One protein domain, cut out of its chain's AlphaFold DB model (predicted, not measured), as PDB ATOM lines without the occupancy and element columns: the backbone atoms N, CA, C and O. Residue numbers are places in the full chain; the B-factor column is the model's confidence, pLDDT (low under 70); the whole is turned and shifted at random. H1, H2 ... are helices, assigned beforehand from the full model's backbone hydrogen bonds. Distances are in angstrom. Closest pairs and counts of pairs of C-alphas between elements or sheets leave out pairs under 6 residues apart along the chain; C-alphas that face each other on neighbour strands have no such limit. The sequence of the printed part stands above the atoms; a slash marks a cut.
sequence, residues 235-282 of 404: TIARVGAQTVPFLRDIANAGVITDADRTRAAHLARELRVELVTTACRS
ATOM      1  N   THR A 235     -38.774  56.218  43.070       53.72
ATOM      2  CA  THR A 235     -39.429  54.991  42.588       53.72
ATOM      3  C   THR A 235     -40.061  55.222  41.217       53.72
ATOM      4  O   THR A 235     -39.860  54.429  40.300       53.72
ATOM      5  N   ILE A 236     -40.719  56.372  41.026       55.62
ATOM      6  CA  ILE A 236     -41.275  56.786  39.727       55.62
ATOM      7  C   ILE A 236     -40.154  56.952  38.684       55.62
ATOM      8  O   ILE A 236     -40.305  56.530  37.539       55.62
ATOM      9  N   ALA A 237     -38.999  57.494  39.079       56.75
ATOM     10  CA  ALA A 237     -37.836  57.638  38.208       56.75
ATOM     11  C   ALA A 237     -37.205  56.286  37.828       56.75
ATOM     12  O   ALA A 237     -36.806  56.105  36.678       56.75
ATOM     13  N   ARG A 238     -37.155  55.312  38.750       60.84
ATOM     14  CA  ARG A 238     -36.642  53.955  38.480       60.84
ATOM     15  C   ARG A 238     -37.574  53.159  37.560       60.84
ATOM     16  O   ARG A 238     -37.100  52.508  36.632       60.84
ATOM     17  N   VAL A 239     -38.885  53.278  37.762       59.12
ATOM     18  CA  VAL A 239     -39.925  52.687  36.903       59.12
ATOM     19  C   VAL A 239     -39.921  53.312  35.501       59.12
ATOM     20  O   VAL A 239     -40.004  52.607  34.489       59.12
ATOM     21  N   GLY A 240     -39.740  54.635  35.417       60.44
ATOM     22  CA  GLY A 240     -39.555  55.342  34.150       60.44
ATOM     23  C   GLY A 240     -38.312  54.868  33.391       60.44
ATOM     24  O   GLY A 240     -38.368  54.698  32.175       60.44
ATOM     25  N   ALA A 241     -37.219  54.562  34.098       65.44
ATOM     26  CA  ALA A 241     -35.960  54.133  33.486       65.44
ATOM     27  C   ALA A 241     -36.047  52.792  32.732       65.44
ATOM     28  O   ALA A 241     -35.276  52.582  31.800       65.44
ATOM     29  N   GLN A 242     -36.979  51.901  33.090       65.81
ATOM     30  CA  GLN A 242     -37.164  50.607  32.412       65.81
ATOM     31  C   GLN A 242     -38.291  50.628  31.371       65.81
ATOM     32  O   GLN A 242     -38.204  49.960  30.342       65.81
ATOM     33  N   THR A 243     -39.330  51.433  31.606       71.81
ATOM     34  CA  THR A 243     -40.515  51.486  30.734       71.81
ATOM     35  C   THR A 243     -40.279  52.358  29.497       71.81
ATOM     36  O   THR A 243     -40.737  52.031  28.404       71.81
ATOM     37  N   VAL A 244     -39.522  53.454  29.638       80.00
ATOM     38  CA  VAL A 244     -39.262  54.405  28.543       80.00
ATOM     39  C   VAL A 244     -38.432  53.796  27.399       80.00
ATOM     40  O   VAL A 244     -38.814  54.006  26.247       80.00
ATOM     41  N   PRO A 245     -37.348  53.026  27.644       81.31
ATOM     42  CA  PRO A 245     -36.600  52.373  26.569       81.31
ATOM     43  C   PRO A 245     -37.446  51.359  25.792       81.31
ATOM     44  O   PRO A 245     -37.442  51.381  24.569       81.31
ATOM     45  N   PHE A 246     -38.255  50.551  26.484       82.88
ATOM     46  CA  PHE A 246     -39.137  49.569  25.847       82.88
ATOM     47  C   PHE A 246     -40.183  50.219  24.927       82.88
ATOM     48  O   PHE A 246     -40.377  49.782  23.793       82.88
ATOM     49  N   LEU A 247     -40.823  51.303  25.377       83.44
ATOM     50  CA  LEU A 247     -41.773  52.053  24.547       83.44
ATOM     51  C   LEU A 247     -41.090  52.723  23.347       83.44
ATOM     52  O   LEU A 247     -41.686  52.818  22.275       83.44
ATOM     53  N   ARG A 248     -39.837  53.163  23.510       84.50
ATOM     54  CA  ARG A 248     -39.027  53.730  22.427       84.50
ATOM     55  C   ARG A 248     -38.637  52.670  21.393       84.50
ATOM     56  O   ARG A 248     -38.713  52.956  20.204       84.50
ATOM     57  N   ASP A 249     -38.289  51.461  21.824       83.81
ATOM     58  CA  ASP A 249     -37.951  50.347  20.930       83.81
ATOM     59  C   ASP A 249     -39.158  49.930  20.072       83.81
ATOM     60  O   ASP A 249     -39.024  49.765  18.860       83.81
ATOM     61  N   ILE A 250     -40.359  49.876  20.665       85.31
ATOM     62  CA  ILE A 250     -41.612  49.620  19.932       85.31
ATOM     63  C   ILE A 250     -41.922  50.751  18.944       85.31
ATOM     64  O   ILE A 250     -42.280  50.494  17.793       85.31
ATOM     65  N   ALA A 251     -41.776  52.009  19.374       84.81
ATOM     66  CA  ALA A 251     -42.030  53.168  18.523       84.81
ATOM     67  C   ALA A 251     -41.076  53.229  17.316       84.81
ATOM     68  O   ALA A 251     -41.498  53.606  16.226       84.81
ATOM     69  N   ASN A 252     -39.816  52.820  17.496       86.75
ATOM     70  CA  ASN A 252     -38.817  52.769  16.427       86.75
ATOM     71  C   ASN A 252     -39.047  51.604  15.452       86.75
ATOM     72  O   ASN A 252     -38.778  51.747  14.261       86.75
ATOM     73  N   ALA A 253     -39.529  50.457  15.938       86.88
ATOM     74  CA  ALA A 253     -39.795  49.285  15.105       86.88
ATOM     75  C   ALA A 253     -41.072  49.423  14.256       86.88
ATOM     76  O   ALA A 253     -41.177  48.807  13.198       86.88
ATOM     77  N   GLY A 254     -42.056  50.210  14.714       82.69
ATOM     78  CA  GLY A 254     -43.296  50.507  13.980       82.69
ATOM     79  C   GLY A 254     -44.261  49.322  13.805       82.69
ATOM     80  O   GLY A 254     -45.342  49.492  13.242       82.69
ATOM     81  N   VAL A 255     -43.904  48.134  14.299       86.19
ATOM     82  CA  VAL A 255     -44.703  46.903  14.244       86.19
ATOM     83  C   VAL A 255     -44.649  46.227  15.612       86.19
ATOM     84  O   VAL A 255     -43.572  46.043  16.168       86.19
ATOM     85  N   ILE A 256     -45.810  45.851  16.154       88.00
ATOM     86  CA  ILE A 256     -45.923  45.174  17.456       88.00
ATOM     87  C   ILE A 256     -45.921  43.661  17.232       88.00
ATOM     88  O   ILE A 256     -46.849  43.122  16.623       88.00
ATOM     89  N   THR A 257     -44.914  42.965  17.755       91.25
ATOM     90  CA  THR A 257     -44.810  41.501  17.665       91.25
ATOM     91  C   THR A 257     -45.472  40.800  18.857       91.25
ATOM     92  O   THR A 257     -45.780  41.417  19.881       91.25
ATOM     93  N   ASP A 258     -45.692  39.485  18.763       88.12
ATOM     94  CA  ASP A 258     -46.163  38.693  19.912       88.12
ATOM     95  C   ASP A 258     -45.128  38.664  21.052       88.12
ATOM     96  O   ASP A 258     -45.508  38.676  22.223       88.12
ATOM     97  N   ALA A 259     -43.828  38.731  20.735       84.00
ATOM     98  CA  ALA A 259     -42.759  38.830  21.728       84.00
ATOM     99  C   ALA A 259     -42.840  40.138  22.539       84.00
ATOM    100  O   ALA A 259     -42.660  40.123  23.761       84.00
ATOM    101  N   ASP A 260     -43.190  41.255  21.890       87.06
ATOM    102  CA  ASP A 260     -43.406  42.540  22.565       87.06
ATOM    103  C   ASP A 260     -44.609  42.483  23.507       87.06
ATOM    104  O   ASP A 260     -44.555  43.020  24.614       87.06
ATOM    105  N   ARG A 261     -45.680  41.770  23.123       86.88
ATOM    106  CA  ARG A 261     -46.843  41.559  24.002       86.88
ATOM    107  C   ARG A 261     -46.483  40.733  25.232       86.88
ATOM    108  O   ARG A 261     -46.894  41.092  26.336       86.88
ATOM    109  N   THR A 262     -45.693  39.669  25.079       87.81
ATOM    110  CA  THR A 262     -45.211  38.869  26.216       87.81
ATOM    111  C   THR A 262     -44.337  39.705  27.153       87.81
ATOM    112  O   THR A 262     -44.515  39.660  28.372       87.81
ATOM    113  N   ARG A 263     -43.438  40.525  26.600       85.69
ATOM    114  CA  ARG A 263     -42.561  41.405  27.381       85.69
ATOM    115  C   ARG A 263     -43.332  42.514  28.100       85.69
ATOM    116  O   ARG A 263     -43.074  42.769  29.275       85.69
ATOM    117  N   ALA A 264     -44.322  43.117  27.442       86.38
ATOM    118  CA  ALA A 264     -45.222  44.091  28.056       86.38
ATOM    119  C   ALA A 264     -46.027  43.474  29.210       86.38
ATOM    120  O   ALA A 264     -46.164  44.093  30.264       86.38
ATOM    121  N   ALA A 265     -46.524  42.243  29.043       84.31
ATOM    122  CA  ALA A 265     -47.249  41.533  30.093       84.31
ATOM    123  C   ALA A 265     -46.364  41.245  31.320       84.31
ATOM    124  O   ALA A 265     -46.834  41.376  32.452       84.31
ATOM    125  N   HIS A 266     -45.089  40.902  31.105       87.44
ATOM    126  CA  HIS A 266     -44.113  40.714  32.181       87.44
ATOM    127  C   HIS A 266     -43.845  42.020  32.938       87.44
ATOM    128  O   HIS A 266     -44.036  42.072  34.151       87.44
ATOM    129  N   LEU A 267     -43.517  43.099  32.217       85.44
ATOM    130  CA  LEU A 267     -43.281  44.422  32.805       85.44
ATOM    131  C   LEU A 267     -44.508  44.933  33.570       85.44
ATOM    132  O   LEU A 267     -44.385  45.436  34.681       85.44
ATOM    133  N   ALA A 268     -45.714  44.757  33.025       83.12
ATOM    134  CA  ALA A 268     -46.950  45.144  33.701       83.12
ATOM    135  C   ALA A 268     -47.193  44.341  34.992       83.12
ATOM    136  O   ALA A 268     -47.716  44.882  35.967       83.12
ATOM    137  N   ARG A 269     -46.820  43.053  35.018       84.50
ATOM    138  CA  ARG A 269     -46.915  42.208  36.216       84.50
ATOM    139  C   ARG A 269     -45.910  42.655  37.277       84.50
ATOM    140  O   ARG A 269     -46.324  42.822  38.421       84.50
ATOM    141  N   GLU A 270     -44.654  42.887  36.904       81.94
ATOM    142  CA  GLU A 270     -43.611  43.387  37.812       81.94
ATOM    143  C   GLU A 270     -43.993  44.746  38.402       81.94
ATOM    144  O   GLU A 270     -44.021  44.895  39.621       81.94
ATOM    145  N   LEU A 271     -44.424  45.688  37.556       79.44
ATOM    146  CA  LEU A 271     -44.900  47.001  37.994       79.44
ATOM    147  C   LEU A 271     -46.097  46.895  38.929       79.44
ATOM    148  O   LEU A 271     -46.162  47.597  39.932       79.44
ATOM    149  N   ARG A 272     -47.059  46.015  38.632       77.94
ATOM    150  CA  ARG A 272     -48.213  45.814  39.511       77.94
ATOM    151  C   ARG A 272     -47.786  45.264  40.867       77.94
ATOM    152  O   ARG A 272     -48.322  45.716  41.872       77.94
ATOM    153  N   VAL A 273     -46.870  44.298  40.906       79.12
ATOM    154  CA  VAL A 273     -46.355  43.749  42.167       79.12
ATOM    155  C   VAL A 273     -45.639  44.846  42.951       79.12
ATOM    156  O   VAL A 273     -45.997  45.082  44.098       79.12
ATOM    157  N   GLU A 274     -44.726  45.588  42.326       76.69
ATOM    158  CA  GLU A 274     -43.973  46.664  42.981       76.69
ATOM    159  C   GLU A 274     -44.882  47.803  43.476       76.69
ATOM    160  O   GLU A 274     -44.741  48.257  44.612       76.69
ATOM    161  N   LEU A 275     -45.869  48.223  42.676       70.44
ATOM    162  CA  LEU A 275     -46.838  49.255  43.056       70.44
ATOM    163  C   LEU A 275     -47.777  48.793  44.169       70.44
ATOM    164  O   LEU A 275     -48.050  49.575  45.072       70.44
ATOM    165  N   VAL A 276     -48.255  47.544  44.145       74.81
ATOM    166  CA  VAL A 276     -49.092  46.996  45.226       74.81
ATOM    167  C   VAL A 276     -48.274  46.868  46.505       74.81
ATOM    168  O   VAL A 276     -48.724  47.308  47.556       74.81
ATOM    169  N   THR A 277     -47.048  46.350  46.430       69.38
ATOM    170  CA  THR A 277     -46.152  46.273  47.587       69.38
ATOM    171  C   THR A 277     -45.839  47.661  48.145       69.38
ATOM    172  O   THR A 277     -45.843  47.826  49.359       69.38
ATOM    173  N   THR A 278     -45.620  48.665  47.294       64.75
ATOM    174  CA  THR A 278     -45.354  50.048  47.725       64.75
ATOM    175  C   THR A 278     -46.602  50.718  48.303       64.75
ATOM    176  O   THR A 278     -46.515  51.366  49.339       64.75
ATOM    177  N   ALA A 279     -47.774  50.527  47.691       60.78
ATOM    178  CA  ALA A 279     -49.048  51.048  48.190       60.78
ATOM    179  C   ALA A 279     -49.464  50.403  49.521       60.78
ATOM    180  O   ALA A 279     -50.173  51.013  50.315       60.78
ATOM    181  N   CYS A 280     -49.008  49.175  49.776       58.34
ATOM    182  CA  CYS A 280     -49.194  48.479  51.041       58.34
ATOM    183  C   CYS A 280     -48.090  48.768  52.075       58.34
ATOM    184  O   CYS A 280     -48.135  48.167  53.144       58.34
ATOM    185  N   ARG A 281     -47.116  49.652  51.827       67.62
ATOM    186  CA  ARG A 281     -46.151  50.071  52.862       67.62
ATOM    187  C   ARG A 281     -46.679  51.290  53.603       67.62
ATOM    188  O   ARG A 281     -47.081  52.264  52.968       67.62
ATOM    189  N   SER A 282     -46.643  51.253  54.934       74.38
ATOM    190  CA  SER A 282     -46.838  52.474  55.711       74.38
ATOM    191  C   SER A 282     -45.653  53.416  55.473       74.38
ATOM    192  O   SER A 282     -44.550  52.994  55.111       74.38
TER     193      SER A 282
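This is residues 235 to 282 of the 404 residues of an uncharacterized protein of Glaciihabitans tibetensis (UniProt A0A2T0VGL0). What is the shape? H2, the longest helix, and H1 lie side by side as a loose helical hairpin, joined at one end by residues 254 to 257. What builds it? The 48 printed residues hold two named helices, H1 then H2, and no named strand: all helix. How big? It is a loose rod, 42 by 20 by 8 A, radius of gyration of the C-alphas 12.7 A.

Where do they meet? H2, residues 258 to 279, and H1, residues 235 to 253, only just touch, with 3 pairs of C-alphas within 8 A; the closest, of Leu 271 and Val 239, are 7.6 A apart. How do they run? This hairpin has a shallow tilt of 12 degrees, opposite ways. And the backbones? Every O i to N i+4 pair is within hydrogen-bond range in H2, 12 of 15 in H1.

Where is H2? It runs 31.0 A between its first and last C-alphas, from C-alpha 258 (-46.163, 38.693, 19.912) to C-alpha 279 (-49.048, 51.048, 48.190). And H1? It spans 28.1 A likewise, from C-alpha 235 (-39.429, 54.991, 42.588), with a kink of 28 degrees near residue 242.

Any cut? The printed part has no cut, and the link is tight. Where is confidence low? Residues 235 to 242 and 277 to 281 have pLDDT under 70.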